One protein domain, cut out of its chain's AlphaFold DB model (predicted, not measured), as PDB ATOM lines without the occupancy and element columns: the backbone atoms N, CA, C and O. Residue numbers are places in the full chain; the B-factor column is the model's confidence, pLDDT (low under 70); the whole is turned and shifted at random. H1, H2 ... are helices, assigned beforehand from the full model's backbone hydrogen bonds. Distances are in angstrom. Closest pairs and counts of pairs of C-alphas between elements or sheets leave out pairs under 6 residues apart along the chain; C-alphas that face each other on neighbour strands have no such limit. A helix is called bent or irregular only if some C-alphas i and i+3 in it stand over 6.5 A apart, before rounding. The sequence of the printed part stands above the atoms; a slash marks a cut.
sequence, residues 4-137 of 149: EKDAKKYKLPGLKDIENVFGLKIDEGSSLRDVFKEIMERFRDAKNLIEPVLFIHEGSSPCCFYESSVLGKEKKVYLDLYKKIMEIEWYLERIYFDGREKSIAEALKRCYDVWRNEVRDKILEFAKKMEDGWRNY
ATOM      1  N   GLU A   4     140.785 147.547 116.320       90.25
ATOM      2  CA  GLU A   4     139.714 146.550 116.163       90.25
ATOM      3  C   GLU A   4     138.314 147.170 116.009       90.25
ATOM      4  O   GLU A   4     137.460 146.662 115.274       90.25
ATOM      5  N   LYS A   5     138.056 148.301 116.678       91.00
ATOM      6  CA  LYS A   5     136.783 149.024 116.528       91.00
ATOM      7  C   LYS A   5     136.688 149.677 115.150       91.00
ATOM      8  O   LYS A   5     135.647 149.583 114.495       91.00
ATOM      9  N   ASP A   6     137.778 150.285 114.697       91.75
ATOM     10  CA  ASP A   6     137.857 150.955 113.398       91.75
ATOM     11  C   ASP A   6     137.836 149.945 112.244       91.75
ATOM     12  O   ASP A   6     137.176 150.171 111.229       91.75
ATOM     13  N   ALA A   7     138.453 148.777 112.428       91.44
ATOM     14  CA  ALA A   7     138.453 147.694 111.457       91.44
ATOM     15  C   ALA A   7     137.034 147.205 111.154       91.44
ATOM     16  O   ALA A   7     136.662 147.069 109.988       91.44
ATOM     17  N   LYS A   8     136.193 147.046 112.183       92.75
ATOM     18  CA  LYS A   8     134.770 146.716 112.003       92.75
ATOM     19  C   LYS A   8     134.003 147.848 111.318       92.75
ATOM     20  O   LYS A   8     133.237 147.588 110.391       92.75
ATOM     21  N   LYS A   9     134.234 149.100 111.732       94.12
ATOM     22  CA  LYS A   9     133.572 150.298 111.183       94.12
ATOM     23  C   LYS A   9     133.852 150.494 109.689       94.12
ATOM     24  O   LYS A   9     132.931 150.789 108.931       94.12
ATOM     25  N   TYR A  10     135.099 150.304 109.260       94.56
ATOM     26  CA  TYR A  10     135.549 150.565 107.886       94.56
ATOM     27  C   TYR A  10     135.771 149.297 107.043       94.56
ATOM     28  O   TYR A  10     136.189 149.377 105.881       94.56
ATOM     29  N   LYS A  11     135.446 148.117 107.591       94.38
ATOM     30  CA  LYS A  11     135.671 146.803 106.963       94.38
ATOM     31  C   LYS A  11     137.140 146.620 106.551       94.38
ATOM     32  O   LYS A  11     137.415 146.325 105.385       94.38
ATOM     33  N   LEU A  12     138.062 146.899 107.469       95.19
ATOM     34  CA  LEU A  12     139.505 146.717 107.269       95.19
ATOM     35  C   LEU A  12     139.906 145.261 107.552       95.19
ATOM     36  O   LEU A  12     139.151 144.551 108.223       95.19
ATOM     37  N   PRO A  13     141.078 144.814 107.066       93.88
ATOM     38  CA  PRO A  13     141.656 143.532 107.464       93.88
ATOM     39  C   PRO A  13     141.824 143.438 108.986       93.88
ATOM     40  O   PRO A  13     142.054 144.453 109.654       93.88
ATOM     41  N   GLY A  14     141.727 142.227 109.536       93.94
ATOM     42  CA  GLY A  14     141.996 142.007 110.956       93.94
ATOM     43  C   GLY A  14     143.461 142.290 111.288       93.94
ATOM     44  O   GLY A  14     144.324 142.208 110.413       93.94
ATOM     45  N   LEU A  15     143.763 142.596 112.554       93.69
ATOM     46  CA  LEU A  15     145.135 142.924 112.958       93.69
ATOM     47  C   LEU A  15     146.117 141.795 112.603       93.69
ATOM     48  O   LEU A  15     147.137 142.040 111.966       93.69
ATOM     49  N   LYS A  16     145.733 140.544 112.884       93.44
ATOM     50  CA  LYS A  16     146.512 139.345 112.531       93.44
ATOM     51  C   LYS A  16     146.770 139.210 111.031       93.44
ATOM     52  O   LYS A  16     147.825 138.730 110.629       93.44
ATOM     53  N   ASP A  17     145.819 139.615 110.191       94.31
ATOM     54  CA  ASP A  17     146.007 139.565 108.739       94.31
ATOM     55  C   ASP A  17     147.059 140.581 108.300       94.31
ATOM     56  O   ASP A  17     147.892 140.269 107.451       94.31
ATOM     57  N   ILE A  18     147.040 141.779 108.891       95.06
ATOM     58  CA  ILE A  18     148.053 142.808 108.643       95.06
ATOM     59  C   ILE A  18     149.425 142.310 109.095       95.06
ATOM     60  O   ILE A  18     150.365 142.340 108.301       95.06
ATOM     61  N   GLU A  19     149.537 141.804 110.322       95.12
ATOM     62  CA  GLU A  19     150.790 141.266 110.865       95.12
ATOM     63  C   GLU A  19     151.392 140.188 109.959       95.12
ATOM     64  O   GLU A  19     152.566 140.262 109.595       95.12
ATOM     65  N   ASN A  20     150.576 139.231 109.510       94.94
ATOM     66  CA  ASN A  20     151.018 138.145 108.634       94.94
ATOM     67  C   ASN A  20     151.436 138.630 107.239       94.94
ATOM     68  O   ASN A  20     152.433 138.165 106.680       94.94
ATOM     69  N   VAL A  21     150.664 139.545 106.647       94.75
ATOM     70  CA  VAL A  21     150.909 140.031 105.283       94.75
ATOM     71  C   VAL A  21     152.146 140.926 105.228       94.75
ATOM     72  O   VAL A  21     152.957 140.798 104.305       94.75
ATOM     73  N   PHE A  22     152.321 141.795 106.219       95.06
ATOM     74  CA  PHE A  22     153.427 142.747 106.264       95.06
ATOM     75  C   PHE A  22     154.647 142.247 107.053       95.06
ATOM     76  O   PHE A  22     155.712 142.852 106.955       95.06
ATOM     77  N   GLY A  23     154.537 141.138 107.794       92.69
ATOM     78  CA  GLY A  23     155.637 140.585 108.591       92.69
ATOM     79  C   GLY A  23     156.037 141.504 109.748       92.69
ATOM     80  O   GLY A  23     157.223 141.766 109.961       92.69
ATOM     81  N   LEU A  24     155.045 142.051 110.447       92.25
ATOM     82  CA  LEU A  24     155.201 142.995 111.556       92.25
ATOM     83  C   LEU A  24     154.415 142.519 112.776       92.25
ATOM     84  O   LEU A  24     153.579 141.626 112.665       92.25
ATOM     85  N   LYS A  25     154.703 143.106 113.936       92.50
ATOM     86  CA  LYS A  25     154.010 142.826 115.192       92.50
ATOM     87  C   LYS A  25     153.407 144.124 115.704       92.50
ATOM     88  O   LYS A  25     154.143 145.092 115.872       92.50
ATOM     89  N   ILE A  26     152.099 144.139 115.927       92.00
ATOM     90  CA  ILE A  26     151.359 145.319 116.379       92.00
ATOM     91  C   ILE A  26     150.714 145.008 117.723       92.00
ATOM     92  O   ILE A  26     150.123 143.948 117.921       92.00
ATOM     93  N   ASP A  27     150.778 145.961 118.643       91.88
ATOM     94  CA  ASP A  27     150.114 145.830 119.931       91.88
ATOM     95  C   ASP A  27     148.582 145.844 119.772       91.88
ATOM     96  O   ASP A  27     148.007 146.684 119.080       91.88
ATOM     97  N   GLU A  28     147.874 144.965 120.489       84.38
ATOM     98  CA  GLU A  28     146.402 144.842 120.416       84.38
ATOM     99  C   GLU A  28     145.647 146.133 120.839       84.38
ATOM    100  O   GLU A  28     144.441 146.284 120.614       84.38
ATOM    101  N   GLY A  29     146.356 147.108 121.421       90.00
ATOM    102  CA  GLY A  29     145.851 148.432 121.794       90.00
ATOM    103  C   GLY A  29     146.125 149.555 120.785       90.00
ATOM    104  O   GLY A  29     145.637 150.668 121.002       90.00
ATOM    105  N   SER A  30     146.879 149.294 119.715       94.06
ATOM    106  CA  SER A  30     147.287 150.309 118.741       94.06
ATOM    107  C   SER A  30     146.091 151.006 118.095       94.06
ATOM    108  O   SER A  30     145.049 150.401 117.813       94.06
ATOM    109  N   SER A  31     146.229 152.311 117.861       95.50
ATOM    110  CA  SER A  31     145.220 153.086 117.144       95.50
ATOM    111  C   SER A  31     145.316 152.858 115.634       95.50
ATOM    112  O   SER A  31     146.350 152.425 115.125       95.50
ATOM    113  N   LEU A  32     144.273 153.235 114.887       95.06
ATOM    114  CA  LEU A  32     144.294 153.233 113.418       95.06
ATOM    115  C   LEU A  32     145.521 153.954 112.839       95.06
ATOM    116  O   LEU A  32     146.099 153.511 111.849       95.06
ATOM    117  N   ARG A  33     145.931 155.058 113.471       95.44
ATOM    118  CA  ARG A  33     147.078 155.854 113.035       95.44
ATOM    119  C   ARG A  33     148.409 155.166 113.326       95.44
ATOM    120  O   ARG A  33     149.336 155.339 112.544       95.44
ATOM    121  N   ASP A  34     148.505 154.405 114.412       95.75
ATOM    122  CA  ASP A  34     149.723 153.658 114.738       95.75
ATOM    123  C   ASP A  34     149.916 152.518 113.735       95.75
ATOM    124  O   ASP A  34     150.965 152.436 113.107       95.75
ATOM    125  N   VAL A  35     148.858 151.743 113.457       96.19
ATOM    126  CA  VAL A  35     148.873 150.708 112.404       96.19
ATOM    127  C   VAL A  35     149.252 151.293 111.042       96.19
ATOM    128  O   VAL A  35     150.022 150.702 110.288       96.19
ATOM    129  N   PHE A  36     148.729 152.476 110.727       96.94
ATOM    130  CA  PHE A  36     149.055 153.177 109.491       96.94
ATOM    131  C   PHE A  36     150.537 153.545 109.388       96.94
ATOM    132  O   PHE A  36     151.130 153.326 108.334       96.94
ATOM    133  N   LYS A  37     151.147 154.044 110.468       96.69
ATOM    134  CA  LYS A  37     152.587 154.339 110.507       96.69
ATOM    135  C   LYS A  37     153.426 153.081 110.306       96.69
ATOM    136  O   LYS A  37     154.334 153.108 109.488       96.69
ATOM    137  N   GLU A  38     153.084 151.979 110.968       96.81
ATOM    138  CA  GLU A  38     153.804 150.707 110.799       96.81
ATOM    139  C   GLU A  38     153.779 150.219 109.340       96.81
ATOM    140  O   GLU A  38     154.783 149.751 108.800       96.81
ATOM    141  N   ILE A  39     152.645 150.387 108.653       96.50
ATOM    142  CA  ILE A  39     152.544 150.078 107.222       96.50
ATOM    143  C   ILE A  39     153.380 151.048 106.377       96.50
ATOM    144  O   ILE A  39     154.042 150.601 105.440       96.50
ATOM    145  N   MET A  40     153.390 152.348 106.695       97.44
ATOM    146  CA  MET A  40     154.255 153.324 106.015       97.44
ATOM    147  C   MET A  40     155.733 152.948 106.135       97.44
ATOM    148  O   MET A  40     156.429 152.913 105.118       97.44
ATOM    149  N   GLU A  41     156.195 152.603 107.339       97.00
ATOM    150  CA  GLU A  41     157.574 152.156 107.560       97.00
ATOM    151  C   GLU A  41     157.888 150.909 106.735       97.00
ATOM    152  O   GLU A  41     158.942 150.830 106.113       97.00
ATOM    153  N   ARG A  42     156.938 149.978 106.590       96.81
ATOM    154  CA  ARG A  42     157.168 148.773 105.787       96.81
ATOM    155  C   ARG A  42     157.380 149.056 104.293       96.81
ATOM    156  O   ARG A  42     158.198 148.391 103.652       96.81
ATOM    157  N   PHE A  43     156.688 150.046 103.723       97.56
ATOM    158  CA  PHE A  43     156.974 150.516 102.359       97.56
ATOM    159  C   PHE A  43     158.333 151.221 102.273       97.56
ATOM    160  O   PHE A  43     159.050 151.038 101.286       97.56
ATOM    161  N   ARG A  44     158.715 151.976 103.309       97.44
ATOM    162  CA  ARG A  44     160.027 152.629 103.387       97.44
ATOM    163  C   ARG A  44     161.167 151.613 103.473       97.44
ATOM    164  O   ARG A  44     162.160 151.772 102.771       97.44
ATOM    165  N   ASP A  45     161.001 150.538 104.234       97.19
ATOM    166  CA  ASP A  45     161.958 149.430 104.296       97.19
ATOM    167  C   ASP A  45     162.144 148.776 102.922       97.19
ATOM    168  O   ASP A  45     163.269 148.566 102.469       97.19
ATOM    169  N   ALA A  46     161.040 148.504 102.217       97.06
ATOM    170  CA  ALA A  46     161.078 147.947 100.866       97.06
ATOM    171  C   ALA A  46     161.810 148.869  99.877       97.06
ATOM    172  O   ALA A  46     162.608 148.396  99.066       97.06
ATOM    173  N   LYS A  47     161.576 150.183  99.966       97.12
ATOM    174  CA  LYS A  47     162.317 151.185  99.193       97.12
ATOM    175  C   LYS A  47     163.811 151.126  99.506       97.12
ATOM    176  O   LYS A  47     164.611 150.968  98.587       97.12
ATOM    177  N   ASN A  48     164.168 151.220 100.786       96.44
ATOM    178  CA  ASN A  48     165.553 151.278 101.255       96.44
ATOM    179  C   ASN A  48     166.341 150.007 100.912       96.44
ATOM    180  O   ASN A  48     167.556 150.061 100.747       96.44
ATOM    181  N   LEU A  49     165.657 148.871 100.766       95.69
ATOM    182  CA  LEU A  49     166.254 147.625 100.301       95.69
ATOM    183  C   LEU A  49     166.639 147.675  98.811       95.69
ATOM    184  O   LEU A  49     167.685 147.157  98.425       95.69
ATOM    185  N   ILE A  50     165.795 148.266  97.962       96.75
ATOM    186  CA  ILE A  50     165.975 148.242  96.501       96.75
ATOM    187  C   ILE A  50     166.848 149.406  96.012       96.75
ATOM    188  O   ILE A  50     167.662 149.240  95.097       96.75
ATOM    189  N   GLU A  51     166.656 150.594  96.584       97.19
ATOM    190  CA  GLU A  51     167.225 151.857  96.104       97.19
ATOM    191  C   GLU A  51     168.750 151.812  95.899       97.19
ATOM    192  O   GLU A  51     169.191 152.138  94.789       97.19
ATOM    193  N   PRO A  52     169.563 151.328  96.863       95.75
ATOM    194  CA  PRO A  52     171.021 151.361  96.737       95.75
ATOM    195  C   PRO A  52     171.538 150.515  95.572       95.75
ATOM    196  O   PRO A  52     172.589 150.795  95.006       95.75
ATOM    197  N   VAL A  53     170.792 149.477  95.192       95.88
ATOM    198  CA  VAL A  53     171.161 148.551  94.117       95.88
ATOM    199  C   VAL A  53     170.749 149.100  92.746       95.88
ATOM    200  O   VAL A  53     171.397 148.836  91.723       95.88
ATOM    201  N   LEU A  54     169.675 149.891  92.690       96.25
ATOM    202  CA  LEU A  54     169.213 150.516  91.453       96.25
ATOM    203  C   LEU A  54     170.024 151.760  91.090       96.25
ATOM    204  O   LEU A  54     170.418 151.906  89.924       96.25
ATOM    205  N   PHE A  55     170.287 152.621  92.070       95.00
ATOM    206  CA  PHE A  55     170.865 153.948  91.874       95.00
ATOM    207  C   PHE A  55     172.307 153.991  92.369       95.00
ATOM    208  O   PHE A  55     172.627 154.556  93.408       95.00
ATOM    209  N   ILE A  56     173.186 153.378  91.583       93.19
ATOM    210  CA  ILE A  56     174.625 153.389  91.838       93.19
ATOM    211  C   ILE A  56     175.205 154.742  91.428       93.19
ATOM    212  O   ILE A  56     174.978 155.206  90.308       93.19
ATOM    213  N   HIS A  57     175.986 155.340  92.316       90.56
ATOM    214  CA  HIS A  57     176.682 156.600  92.104       90.56
ATOM    215  C   HIS A  57     178.112 156.528  92.654       90.56
ATOM    216  O   HIS A  57     178.530 155.544  93.271       90.56
ATOM    217  N   GLU A  58     178.883 157.588  92.425       85.00
ATOM    218  CA  GLU A  58     180.192 157.747  93.053       85.00
ATOM    219  C   GLU A  58     180.021 157.788  94.580       85.00
ATOM    220  O   GLU A  58     179.266 158.606  95.103       85.00
ATOM    221  N   GLY A  59     180.647 156.847  95.290       88.06
ATOM    222  CA  GLY A  59     180.501 156.680  96.742       88.06
ATOM    223  C   GLY A  59     179.525 155.586  97.195       88.06
ATOM    224  O   GLY A  59     179.422 155.348  98.396       88.06
ATOM    225  N   SER A  60     178.836 154.882  96.287       91.00
ATOM    226  CA  SER A  60     178.064 153.689  96.670       91.00
ATOM    227  C   SER A  60     178.971 152.591  97.248       91.00
ATOM    228  O   SER A  60     180.129 152.442  96.852       91.00
ATOM    229  N   SER A  61     178.436 151.783  98.168       91.38
ATOM    230  CA  SER A  61     179.185 150.667  98.762       91.38
ATOM    231  C   SER A  61     179.580 149.623  97.701       91.38
ATOM    232  O   SER A  61     178.776 149.338  96.806       91.38
ATOM    233  N   PRO A  62     180.767 148.985  97.796       89.88
ATOM    234  CA  PRO A  62     181.183 147.925  96.874       89.88
ATOM    235  C   PRO A  62     180.174 146.773  96.735       89.88
ATOM    236  O   PRO A  62     180.042 146.211  95.647       89.88
ATOM    237  N   CYS A  63     179.435 146.439  97.803       91.81
ATOM    238  CA  CYS A  63     178.383 145.419  97.742       91.81
ATOM    239  C   CYS A  63     177.277 145.802  96.750       91.81
ATOM    240  O   CYS A  63     176.892 144.975  95.927       91.81
ATOM    241  N   CYS A  64     176.864 147.071  96.730       93.62
ATOM    242  CA  CYS A  64     175.805 147.558  95.853       93.62
ATOM    243  C   CYS A  64     176.203 147.477  94.372       93.62
ATOM    244  O   CYS A  64     175.369 147.155  93.530       93.62
ATOM    245  N   PHE A  65     177.479 147.705  94.030       92.56
ATOM    246  CA  PHE A  65     177.966 147.517  92.655       92.56
ATOM    247  C   PHE A  65     177.809 146.068  92.194       92.56
ATOM    248  O   PHE A  65     177.333 145.806  91.084       92.56
ATOM    249  N   TYR A  66     178.196 145.126  93.054       93.69
ATOM    250  CA  TYR A  66     178.032 143.710  92.775       93.69
ATOM    251  C   TYR A  66     176.549 143.340  92.645       93.69
ATOM    252  O   TYR A  66     176.146 142.780  91.626       93.69
ATOM    253  N   GLU A  67     175.722 143.725  93.610       95.31
ATOM    254  CA  GLU A  67     174.277 143.469  93.621       95.31
ATOM    255  C   GLU A  67     173.574 144.078  92.396       95.31
ATOM    256  O   GLU A  67     172.712 143.446  91.783       95.31
ATOM    257  N   SER A  68     174.000 145.261  91.940       95.12
ATOM    258  CA  SER A  68     173.466 145.879  90.719       95.12
ATOM    259  C   SER A  68     173.801 145.042  89.484       95.12
ATOM    260  O   SER A  68     172.974 144.892  88.582       95.12
ATOM    261  N   SER A  69     174.991 144.431  89.457       93.50
ATOM    262  CA  SER A  69     175.379 143.501  88.392       93.50
ATOM    263  C   SER A  69     174.587 142.187  88.434       93.50
ATOM    264  O   SER A  69     174.266 141.648  87.374       93.50
ATOM    265  N   VAL A  70     174.202 141.713  89.629       95.69
ATOM    266  CA  VAL A  70     173.344 140.529  89.822       95.69
ATOM    267  C   VAL A  70     171.952 140.753  89.223       95.69
ATOM    268  O   VAL A  70     171.377 139.834  88.636       95.69
ATOM    269  N   LEU A  71     171.413 141.975  89.301       94.75
ATOM    270  CA  LEU A  71     170.130 142.298  88.669       94.75
ATOM    271  C   LEU A  71     170.170 142.154  87.144       94.75
ATOM    272  O   LEU A  71     169.200 141.679  86.548       94.75
ATOM    273  N   GLY A  72     171.276 142.554  86.511       91.69
ATOM    274  CA  GLY A  72     171.463 142.462  85.064       91.69
ATOM    275  C   GLY A  72     170.287 143.056  84.278       91.69
ATOM    276  O   GLY A  72     169.910 144.214  84.463       91.69
ATOM    277  N   LYS A  73     169.675 142.250  83.399       90.31
ATOM    278  CA  LYS A  73     168.544 142.671  82.546       90.31
ATOM    279  C   LYS A  73     167.241 142.911  83.316       90.31
ATOM    280  O   LYS A  73     166.378 143.640  82.834       90.31
ATOM    281  N   GLU A  74     167.094 142.340  84.507       93.50
ATOM    282  CA  GLU A  74     165.887 142.500  85.329       93.50
ATOM    283  C   GLU A  74     165.863 143.817  86.103       93.50
ATOM    284  O   GLU A  74     164.849 144.149  86.712       93.50
ATOM    285  N   LYS A  75     166.931 144.623  86.034       94.44
ATOM    286  CA  LYS A  75     166.990 145.943  86.674       94.44
ATOM    287  C   LYS A  75     165.761 146.811  86.368       94.44
ATOM    288  O   LYS A  75     165.289 147.525  87.245       94.44
ATOM    289  N   LYS A  76     165.194 146.710  85.156       95.56
ATOM    290  CA  LYS A  76     163.962 147.424  84.777       95.56
ATOM    291  C   LYS A  76     162.740 146.991  85.600       95.56
ATOM    292  O   LYS A  76     161.980 147.849  86.025       95.56
ATOM    293  N   VAL A  77     162.580 145.691  85.860       96.19
ATOM    294  CA  VAL A  77     161.457 145.152  86.650       96.19
ATOM    295  C   VAL A  77     161.477 145.735  88.061       96.19
ATOM    296  O   VAL A  77     160.458 146.206  88.558       96.19
ATOM    297  N   TYR A  78     162.656 145.769  88.685       97.31
ATOM    298  CA  TYR A  78     162.810 146.322  90.030       97.31
ATOM    299  C   TYR A  78     162.752 147.851  90.057       97.31
ATOM    300  O   TYR A  78     162.299 148.415  91.047       97.31
ATOM    301  N   LEU A  79     163.128 148.533  88.969       97.75
ATOM    302  CA  LEU A  79     162.890 149.970  88.828       97.75
ATOM    303  C   LEU A  79     161.395 150.299  88.763       97.75
ATOM    304  O   LEU A  79     160.962 151.275  89.370       97.75
ATOM    305  N   ASP A  80     160.602 149.496  88.057       97.75
ATOM    306  CA  ASP A  80     159.152 149.693  87.988       97.75
ATOM    307  C   ASP A  80     158.480 149.382  89.340       97.75
ATOM    308  O   ASP A  80     157.598 150.126  89.774       97.75
ATOM    309  N   LEU A  81     158.966 148.370  90.070       98.06
ATOM    310  CA  LEU A  81     158.580 148.132  91.466       98.06
ATOM    311  C   LEU A  81     158.935 149.321  92.372       98.06
ATOM    312  O   LEU A  81     158.090 149.774  93.141       98.06
ATOM    313  N   TYR A  82     160.158 149.846  92.268       98.38
ATOM    314  CA  TYR A  82     160.608 151.000  93.048       98.38
ATOM    315  C   TYR A  82     159.727 152.228  92.788       98.38
ATOM    316  O   TYR A  82     159.249 152.848  93.732       98.38
ATOM    317  N   LYS A  83     159.418 152.537  91.520       98.12
ATOM    318  CA  LYS A  83     158.484 153.623  91.173       98.12
ATOM    319  C   LYS A  83     157.124 153.436  91.838       98.12
ATOM    320  O   LYS A  83     156.591 154.380  92.407       98.12
ATOM    321  N   LYS A  84     156.585 152.215  91.810       97.75
ATOM    322  CA  LYS A  84     155.307 151.901  92.451       97.75
ATOM    323  C   LYS A  84     155.353 152.097  93.968       97.75
ATOM    324  O   LYS A  84     154.410 152.639  94.537       97.75
ATOM    325  N   ILE A  85     156.446 151.695  94.618       98.12
ATOM    326  CA  ILE A  85     156.660 151.951  96.049       98.12
ATOM    327  C   ILE A  85     156.691 153.463  96.317       98.12
ATOM    328  O   ILE A  85     155.992 153.916  97.218       98.12
ATOM    329  N   MET A  86     157.396 154.246  95.495       98.12
ATOM    330  CA  MET A  86     157.446 155.709  95.624       98.12
ATOM    331  C   MET A  86     156.075 156.373  95.451       98.12
ATOM    332  O   MET A  86     155.725 157.273  96.213       98.12
ATOM    333  N   GLU A  87     155.271 155.937  94.477       98.00
ATOM    334  CA  GLU A  87     153.901 156.436  94.292       98.00
ATOM    335  C   GLU A  87     153.031 156.187  95.530       98.00
ATOM    336  O   GLU A  87     152.251 157.054  95.937       98.00
ATOM    337  N   ILE A  88     153.170 155.007  96.143       97.75
ATOM    338  CA  ILE A  88     152.454 154.660  97.371       97.75
ATOM    339  C   ILE A  88     152.987 155.454  98.564       97.75
ATOM    340  O   ILE A  88     152.173 155.957  99.330       97.75
ATOM    341  N   GLU A  89     154.302 155.627  98.709       96.88
ATOM    342  CA  GLU A  89     154.901 156.413  99.797       96.88
ATOM    343  C   GLU A  89     154.384 157.858  99.769       96.88
ATOM    344  O   GLU A  89     153.831 158.333 100.758       96.88
ATOM    345  N   TRP A  90     154.416 158.527  98.613       97.94
ATOM    346  CA  TRP A  90     153.870 159.885  98.490       97.94
ATOM    347  C   TRP A  90     152.360 159.954  98.721       97.94
ATOM    348  O   TRP A  90     151.857 160.910  99.320       97.94
ATOM    349  N   TYR A  91     151.616 158.942  98.265       97.75
ATOM    350  CA  TYR A  91     150.195 158.828  98.580       97.75
ATOM    351  C   TYR A  91     149.976 158.737 100.095       97.75
ATOM    352  O   TYR A  91     149.128 159.460 100.618       97.75
ATOM    353  N   LEU A  92     150.745 157.900 100.787       97.38
ATOM    354  CA  LEU A  92     150.661 157.682 102.224       97.38
ATOM    355  C   LEU A  92     151.030 158.929 103.026       97.38
ATOM    356  O   LEU A  92     150.269 159.305 103.913       97.38
ATOM    357  N   GLU A  93     152.118 159.613 102.670       97.62
ATOM    358  CA  GLU A  93     152.527 160.876 103.299       97.62
ATOM    359  C   GLU A  93     151.409 161.920 103.197       97.62
ATOM    360  O   GLU A  93     150.999 162.525 104.190       97.62
ATOM    361  N   ARG A  94     150.799 162.066 102.015       98.19
ATOM    362  CA  ARG A  94     149.661 162.978 101.838       98.19
ATOM    363  C   ARG A  94     148.485 162.627 102.757       98.19
ATOM    364  O   ARG A  94     147.866 163.530 103.313       98.19
ATOM    365  N   ILE A  95     148.162 161.341 102.922       98.06
ATOM    366  CA  ILE A  95     147.093 160.896 103.836       98.06
ATOM    367  C   ILE A  95     147.487 161.107 105.305       98.06
ATOM    368  O   ILE A  95     146.645 161.499 106.115       98.06
ATOM    369  N   TYR A  96     148.759 160.902 105.649       95.75
ATOM    370  CA  TYR A  96     149.284 161.132 106.990       95.75
ATOM    371  C   TYR A  96     149.096 162.586 107.439       95.75
ATOM    372  O   TYR A  96     148.650 162.828 108.566       95.75
ATOM    373  N   PHE A  97     149.393 163.540 106.552       95.88
ATOM    374  CA  PHE A  97     149.204 164.969 106.808       95.88
ATOM    375  C   PHE A  97     147.739 165.416 106.711       95.88
ATOM    376  O   PHE A  97     147.341 166.318 107.444       95.88
ATOM    377  N   ASP A  98     146.919 164.773 105.871       96.06
ATOM    378  CA  ASP A  98     145.464 164.998 105.832       96.06
ATOM    379  C   ASP A  98     144.789 164.622 107.162       96.06
ATOM    380  O   ASP A  98     143.876 165.304 107.622       96.06
ATOM    381  N   GLY A  99     145.234 163.531 107.793       91.06
ATOM    382  CA  GLY A  99     144.885 163.167 109.169       91.06
ATOM    383  C   GLY A  99     143.436 162.727 109.409       91.06
ATOM    384  O   GLY A  99     143.097 162.352 110.532       91.06
ATOM    385  N   ARG A 100     142.567 162.737 108.389       96.06
ATOM    386  CA  ARG A 100     141.175 162.284 108.521       96.06
ATOM    387  C   ARG A 100     141.121 160.765 108.664       96.06
ATOM    388  O   ARG A 100     141.633 160.028 107.828       96.06
ATOM    389  N   GLU A 101     140.407 160.294 109.684       94.56
ATOM    390  CA  GLU A 101     140.275 158.866 110.013       94.56
ATOM    391  C   GLU A 101     139.786 158.021 108.825       94.56
ATOM    392  O   GLU A 101     140.362 156.979 108.518       94.56
ATOM    393  N   LYS A 102     138.769 158.504 108.100       95.38
ATOM    394  CA  LYS A 102     138.245 157.828 106.906       95.38
ATOM    395  C   LYS A 102     139.304 157.702 105.803       95.38
ATOM    396  O   LYS A 102     139.421 156.639 105.202       95.38
ATOM    397  N   SER A 103     140.090 158.755 105.573       97.25
ATOM    398  CA  SER A 103     141.177 158.754 104.589       97.25
ATOM    399  C   SER A 103     142.251 157.722 104.945       97.25
ATOM    400  O   SER A 103     142.722 156.994 104.073       97.25
ATOM    401  N   ILE A 104     142.608 157.621 106.230       97.31
ATOM    402  CA  ILE A 104     143.568 156.629 106.737       97.31
ATOM    403  C   ILE A 104     143.026 155.209 106.539       97.31
ATOM    404  O   ILE A 104     143.739 154.341 106.044       97.31
ATOM    405  N   ALA A 105     141.756 154.971 106.873       96.88
ATOM    406  CA  ALA A 105     141.121 153.668 106.697       96.88
ATOM    407  C   ALA A 105     141.098 153.223 105.220       96.88
ATOM    408  O   ALA A 105     141.430 152.080 104.903       96.88
ATOM    409  N   GLU A 106     140.752 154.126 104.299       96.88
ATOM    410  CA  GLU A 106     140.784 153.854 102.854       96.88
ATOM    411  C   GLU A 106     142.209 153.559 102.361       96.88
ATOM    412  O   GLU A 106     142.418 152.618 101.589       96.88
ATOM    413  N   ALA A 107     143.196 154.313 102.853       97.12
ATOM    414  CA  ALA A 107     144.599 154.107 102.517       97.12
ATOM    415  C   ALA A 107     145.126 152.756 103.012       97.12
ATOM    416  O   ALA A 107     145.771 152.047 102.246       97.12
ATOM    417  N   LEU A 108     144.796 152.356 104.243       96.56
ATOM    418  CA  LEU A 108     145.158 151.050 104.799       96.56
ATOM    419  C   LEU A 108     144.667 149.899 103.924       96.56
ATOM    420  O   LEU A 108     145.415 148.963 103.647       96.56
ATOM    421  N   LYS A 109     143.424 149.990 103.448       96.25
ATOM    422  CA  LYS A 109     142.821 148.973 102.586       96.25
ATOM    423  C   LYS A 109     143.567 148.855 101.258       96.25
ATOM    424  O   LYS A 109     143.989 147.767 100.877       96.25
ATOM    425  N   ARG A 110     143.822 149.998 100.614       96.75
ATOM    426  CA  ARG A 110     144.613 150.068  99.381       96.75
ATOM    427  C   ARG A 110     146.022 149.508  99.581       96.75
ATOM    428  O   ARG A 110     146.502 148.758  98.739       96.75
ATOM    429  N   CYS A 111     146.688 149.873 100.670       97.00
ATOM    430  CA  CYS A 111     148.047 149.429 100.957       97.00
ATOM    431  C   CYS A 111     148.121 147.938 101.252       97.00
ATOM    432  O   CYS A 111     149.050 147.294 100.775       97.00
ATOM    433  N   TYR A 112     147.143 147.382 101.966       97.19
ATOM    434  CA  TYR A 112     147.034 145.941 102.166       97.19
ATOM    435  C   TYR A 112     146.948 145.200 100.825       97.19
ATOM    436  O   TYR A 112     147.723 144.273 100.587       97.19
ATOM    437  N   ASP A 113     146.075 145.652  99.920       96.62
ATOM    438  CA  ASP A 113     145.891 145.019  98.611       96.62
ATOM    439  C   ASP A 113     147.136 145.148  97.725       96.62
ATOM    440  O   ASP A 113     147.589 144.160  97.144       96.62
ATOM    441  N   VAL A 114     147.727 146.343  97.645       97.31
ATOM    442  CA  VAL A 114     148.946 146.580  96.853       97.31
ATOM    443  C   VAL A 114     150.118 145.773  97.407       97.31
ATOM    444  O   VAL A 114     150.853 145.144  96.645       97.31
ATOM    445  N   TRP A 115     150.294 145.756  98.729       97.81
ATOM    446  CA  TRP A 115     151.386 145.017  99.347       97.81
ATOM    447  C   TRP A 115     151.264 143.522  99.076       97.81
ATOM    448  O   TRP A 115     152.202 142.910  98.566       97.81
ATOM    449  N   ARG A 116     150.088 142.952  99.363       95.94
ATOM    450  CA  ARG A 116     149.809 141.524  99.202       95.94
ATOM    451  C   ARG A 116     149.953 141.056  97.757       95.94
ATOM    452  O   ARG A 116     150.505 139.985  97.541       95.94
ATOM    453  N   ASN A 117     149.423 141.815  96.801       96.06
ATOM    454  CA  ASN A 117     149.280 141.335  95.427       96.06
ATOM    455  C   ASN A 117     150.448 141.730  94.519       96.06
ATOM    456  O   ASN A 117     150.644 141.097  93.485       96.06
ATOM    457  N   GLU A 118     151.195 142.786  94.857       96.12
ATOM    458  CA  GLU A 118     152.113 143.410  93.894       96.12
ATOM    459  C   GLU A 118     153.524 143.656  94.435       96.12
ATOM    460  O   GLU A 118     154.481 143.613  93.663       96.12
ATOM    461  N   VAL A 119     153.681 143.905  95.742       97.50
ATOM    462  CA  VAL A 119     154.981 144.298  96.320       97.50
ATOM    463  C   VAL A 119     155.673 143.141  97.032       97.50
ATOM    464  O   VAL A 119     156.836 142.863  96.747       97.50
ATOM    465  N   ARG A 120     154.974 142.447  97.938       96.38
ATOM    466  CA  ARG A 120     155.562 141.463  98.860       96.38
ATOM    467  C   ARG A 120     156.383 140.398  98.140       96.38
ATOM    468  O   ARG A 120     157.559 140.221  98.442       96.38
ATOM    469  N   ASP A 121     155.783 139.722  97.170       96.50
ATOM    470  CA  ASP A 121     156.441 138.609  96.485       96.50
ATOM    471  C   ASP A 121     157.613 139.088  95.621       96.50
ATOM    472  O   ASP A 121     158.628 138.402  95.524       96.50
ATOM    473  N   LYS A 122     157.532 140.305  95.071       97.44
ATOM    474  CA  LYS A 122     158.633 140.912  94.318       97.44
ATOM    475  C   LYS A 122     159.808 141.327  95.197       97.44
ATOM    476  O   LYS A 122     160.954 141.189  94.773       97.44
ATOM    477  N   ILE A 123     159.543 141.773  96.423       97.62
ATOM    478  CA  ILE A 123     160.582 142.024  97.429       97.62
ATOM    479  C   ILE A 123     161.247 140.715  97.863       97.62
ATOM    480  O   ILE A 123     162.472 140.652  97.950       97.62
ATOM    481  N   LEU A 124     160.471 139.652  98.081       96.81
ATOM    482  CA  LEU A 124     161.021 138.334  98.411       96.81
ATOM    483  C   LEU A 124     161.864 137.765  97.260       96.81
ATOM    484  O   LEU A 124     162.948 137.234  97.496       96.81
ATOM    485  N   GLU A 125     161.405 137.921  96.016       97.44
ATOM    486  CA  GLU A 125     162.155 137.556  94.809       97.44
ATOM    487  C   GLU A 125     163.474 138.338  94.715       97.44
ATOM    488  O   GLU A 125     164.525 137.743  94.481       97.44
ATOM    489  N   PHE A 126     163.439 139.654  94.962       97.69
ATOM    490  CA  PHE A 126     164.633 140.500  95.016       97.69
ATOM    491  C   PHE A 126     165.634 140.008  96.071       97.69
ATOM    492  O   PHE A 126     166.800 139.782  95.751       97.69
ATOM    493  N   ALA A 127     165.180 139.795  97.310       97.44
ATOM    494  CA  ALA A 127     166.032 139.365  98.416       97.44
ATOM    495  C   ALA A 127     166.677 138.000  98.139       97.44
ATOM    496  O   ALA A 127     167.890 137.848  98.284       97.44
ATOM    497  N   LYS A 128     165.889 137.034  97.650       97.75
ATOM    498  CA  LYS A 128     166.390 135.718  97.243       97.75
ATOM    499  C   LYS A 128     167.446 135.832  96.146       97.75
ATOM    500  O   LYS A 128     168.457 135.141  96.184       97.75
ATOM    501  N   LYS A 129     167.244 136.725  95.176       96.88
ATOM    502  CA  LYS A 129     168.210 136.933  94.097       96.88
ATOM    503  C   LYS A 129     169.542 137.483  94.609       96.88
ATOM    504  O   LYS A 129     170.592 137.053  94.134       96.88
ATOM    505  N   MET A 130     169.511 138.395  95.582       97.06
ATOM    506  CA  MET A 130     170.729 138.885  96.239       97.06
ATOM    507  C   MET A 130     171.426 137.775  97.025       97.06
ATOM    508  O   MET A 130     172.636 137.602  96.882       97.06
ATOM    509  N   GLU A 131     170.669 136.980  97.785       97.50
ATOM    510  CA  GLU A 131     171.183 135.808  98.504       97.50
ATOM    511  C   GLU A 131     171.876 134.821  97.549       97.50
ATOM    512  O   GLU A 131     173.026 134.436  97.772       97.50
ATOM    513  N   ASP A 132     171.209 134.449  96.455       96.88
ATOM    514  CA  ASP A 132     171.743 133.529  95.450       96.88
ATOM    515  C   ASP A 132     172.953 134.125  94.718       96.88
ATOM    516  O   ASP A 132     173.907 133.405  94.416       96.88
ATOM    517  N   GLY A 133     172.951 135.436  94.457       95.44
ATOM    518  CA  GLY A 133     174.112 136.157  93.939       95.44
ATOM    519  C   GLY A 133     175.317 135.949  94.850       95.44
ATOM    520  O   GLY A 133     176.306 135.334  94.445       95.44
ATOM    521  N   TRP A 134     175.197 136.358  96.111       95.75
ATOM    522  CA  TRP A 134     176.263 136.228  97.103       95.75
ATOM    523  C   TRP A 134     176.722 134.784  97.323       95.75
ATOM    524  O   TRP A 134     177.927 134.536  97.376       95.75
ATOM    525  N   ARG A 135     175.804 133.810  97.357       95.81
ATOM    526  CA  ARG A 135     176.145 132.378  97.452       95.81
ATOM    527  C   ARG A 135     177.000 131.898  96.275       95.81
ATOM    528  O   ARG A 135     177.841 131.017  96.444       95.81
ATOM    529  N   ASN A 136     176.809 132.482  95.093       93.38
ATOM    530  CA  ASN A 136     177.544 132.152  93.870       93.38
ATOM    531  C   ASN A 136     178.732 133.091  93.594       93.38
ATOM    532  O   ASN A 136     179.399 132.957  92.559       93.38
ATOM    533  N   TYR A 137     179.023 134.039  94.488       91.81
ATOM    534  CA  TYR A 137     180.126 134.976  94.322       91.81
ATOM    535  C   TYR A 137     181.473 134.256  94.450       91.81
ATOM    536  O   TYR A 137     181.870 133.807  95.521       91.81
TER     537      TYR A 137
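Overview. This is residues 4 to 137 of the 149 residues of an uncharacterized protein of Candidatus Aenigmarchaeota archaeon (UniProt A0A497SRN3). Three long helical pieces, H3, H4b and H5a, make an up-and-down bundle, each running against the one before it in the chain, and it is splayed rather than neatly aligned. H5b runs on from H5a past a bend toward the far end, where H4a lies across the ends of H3 and H5b; at the opposite end the short H1 packs on H5a, as does H2. The printed part has 134 residues with five named helices, H1 to H5 in order, and no named strand; its class is all helix. It is only just compact, close to loose, with a radius of gyration of the C-alphas of 16.7 A, and elongated, spanning 51 by 27 by 22 A.

Along the chain. H1 takes residues 4 to 10, from C-alpha 4 at (139.714, 146.550, 116.163), and H2 residues 15 to 22. H3, residues 32 to 54, is 33.3 A long and irregular: C-alphas 49 and 52 are 7.0 A apart. H4, residues 62 to 98, was assigned as one helix by its hydrogen bonds but is bent, with C-alphas 70 and 73 9.0 A apart; its arms are H4a, residues 62 to 70, and H4b, residues 73 to 98, 39.7 A long and itself irregular, with C-alphas 73 and 76 7.0 A apart. H5, residues 101 to 135, likewise one helix by its hydrogen bonds, is bent, with C-alphas 117 and 120 7.2 A apart; H5a is residues 101 to 117, 24.5 A long, and H5b residues 120 to 135, 22.5 A long, ending at C-alpha 135 at (176.145, 132.378, 97.452).

Arrangement. H3 and H4b touch, closest at the C-alphas of Lys 47 and Tyr 82, 6.4 A, at a shallow tilt of 29 degrees, opposite ways. H4b and H5a form a helical hairpin at 13 degrees; residues 88 to 96 of H4b touch H5a, closest at the C-alphas of Ile 95 and Ile 104, 6.2 A. H3 touches H5a with residues 32 to 39 alone, at a steep tilt of 41 degrees; the closest C-alphas are those of Phe 36 and Leu 108, 6.5 A. H5a touches H1 about perpendicular, at 88 degrees, closest at the C-alphas of Tyr 10 and Ala 105, 6.5 A. H2 touches H5a, closest at the C-alphas of Val 21 and Arg 116, 6.4 A. H4a touches H3, closest at the C-alphas of Val 53 and Ser 68, 4.9 A, and H5b, closest at those of Val 70 and Gly 133, 6.1 A. H1 and H4a are apart. Every O i to N i+4 pair is within hydrogen-bond range in H1, H2, H4a, H5a and H5b; H3 has 17 of 19 and H4b 21 of 22.

Size, cuts and confidence. The C-alphas of Lys 9 and Tyr 137, the two farthest apart, are 51.8 A apart. The printed part has no cut and no long link. The mean pLDDT of the printed part is 95.3, and no printed residue is under 70.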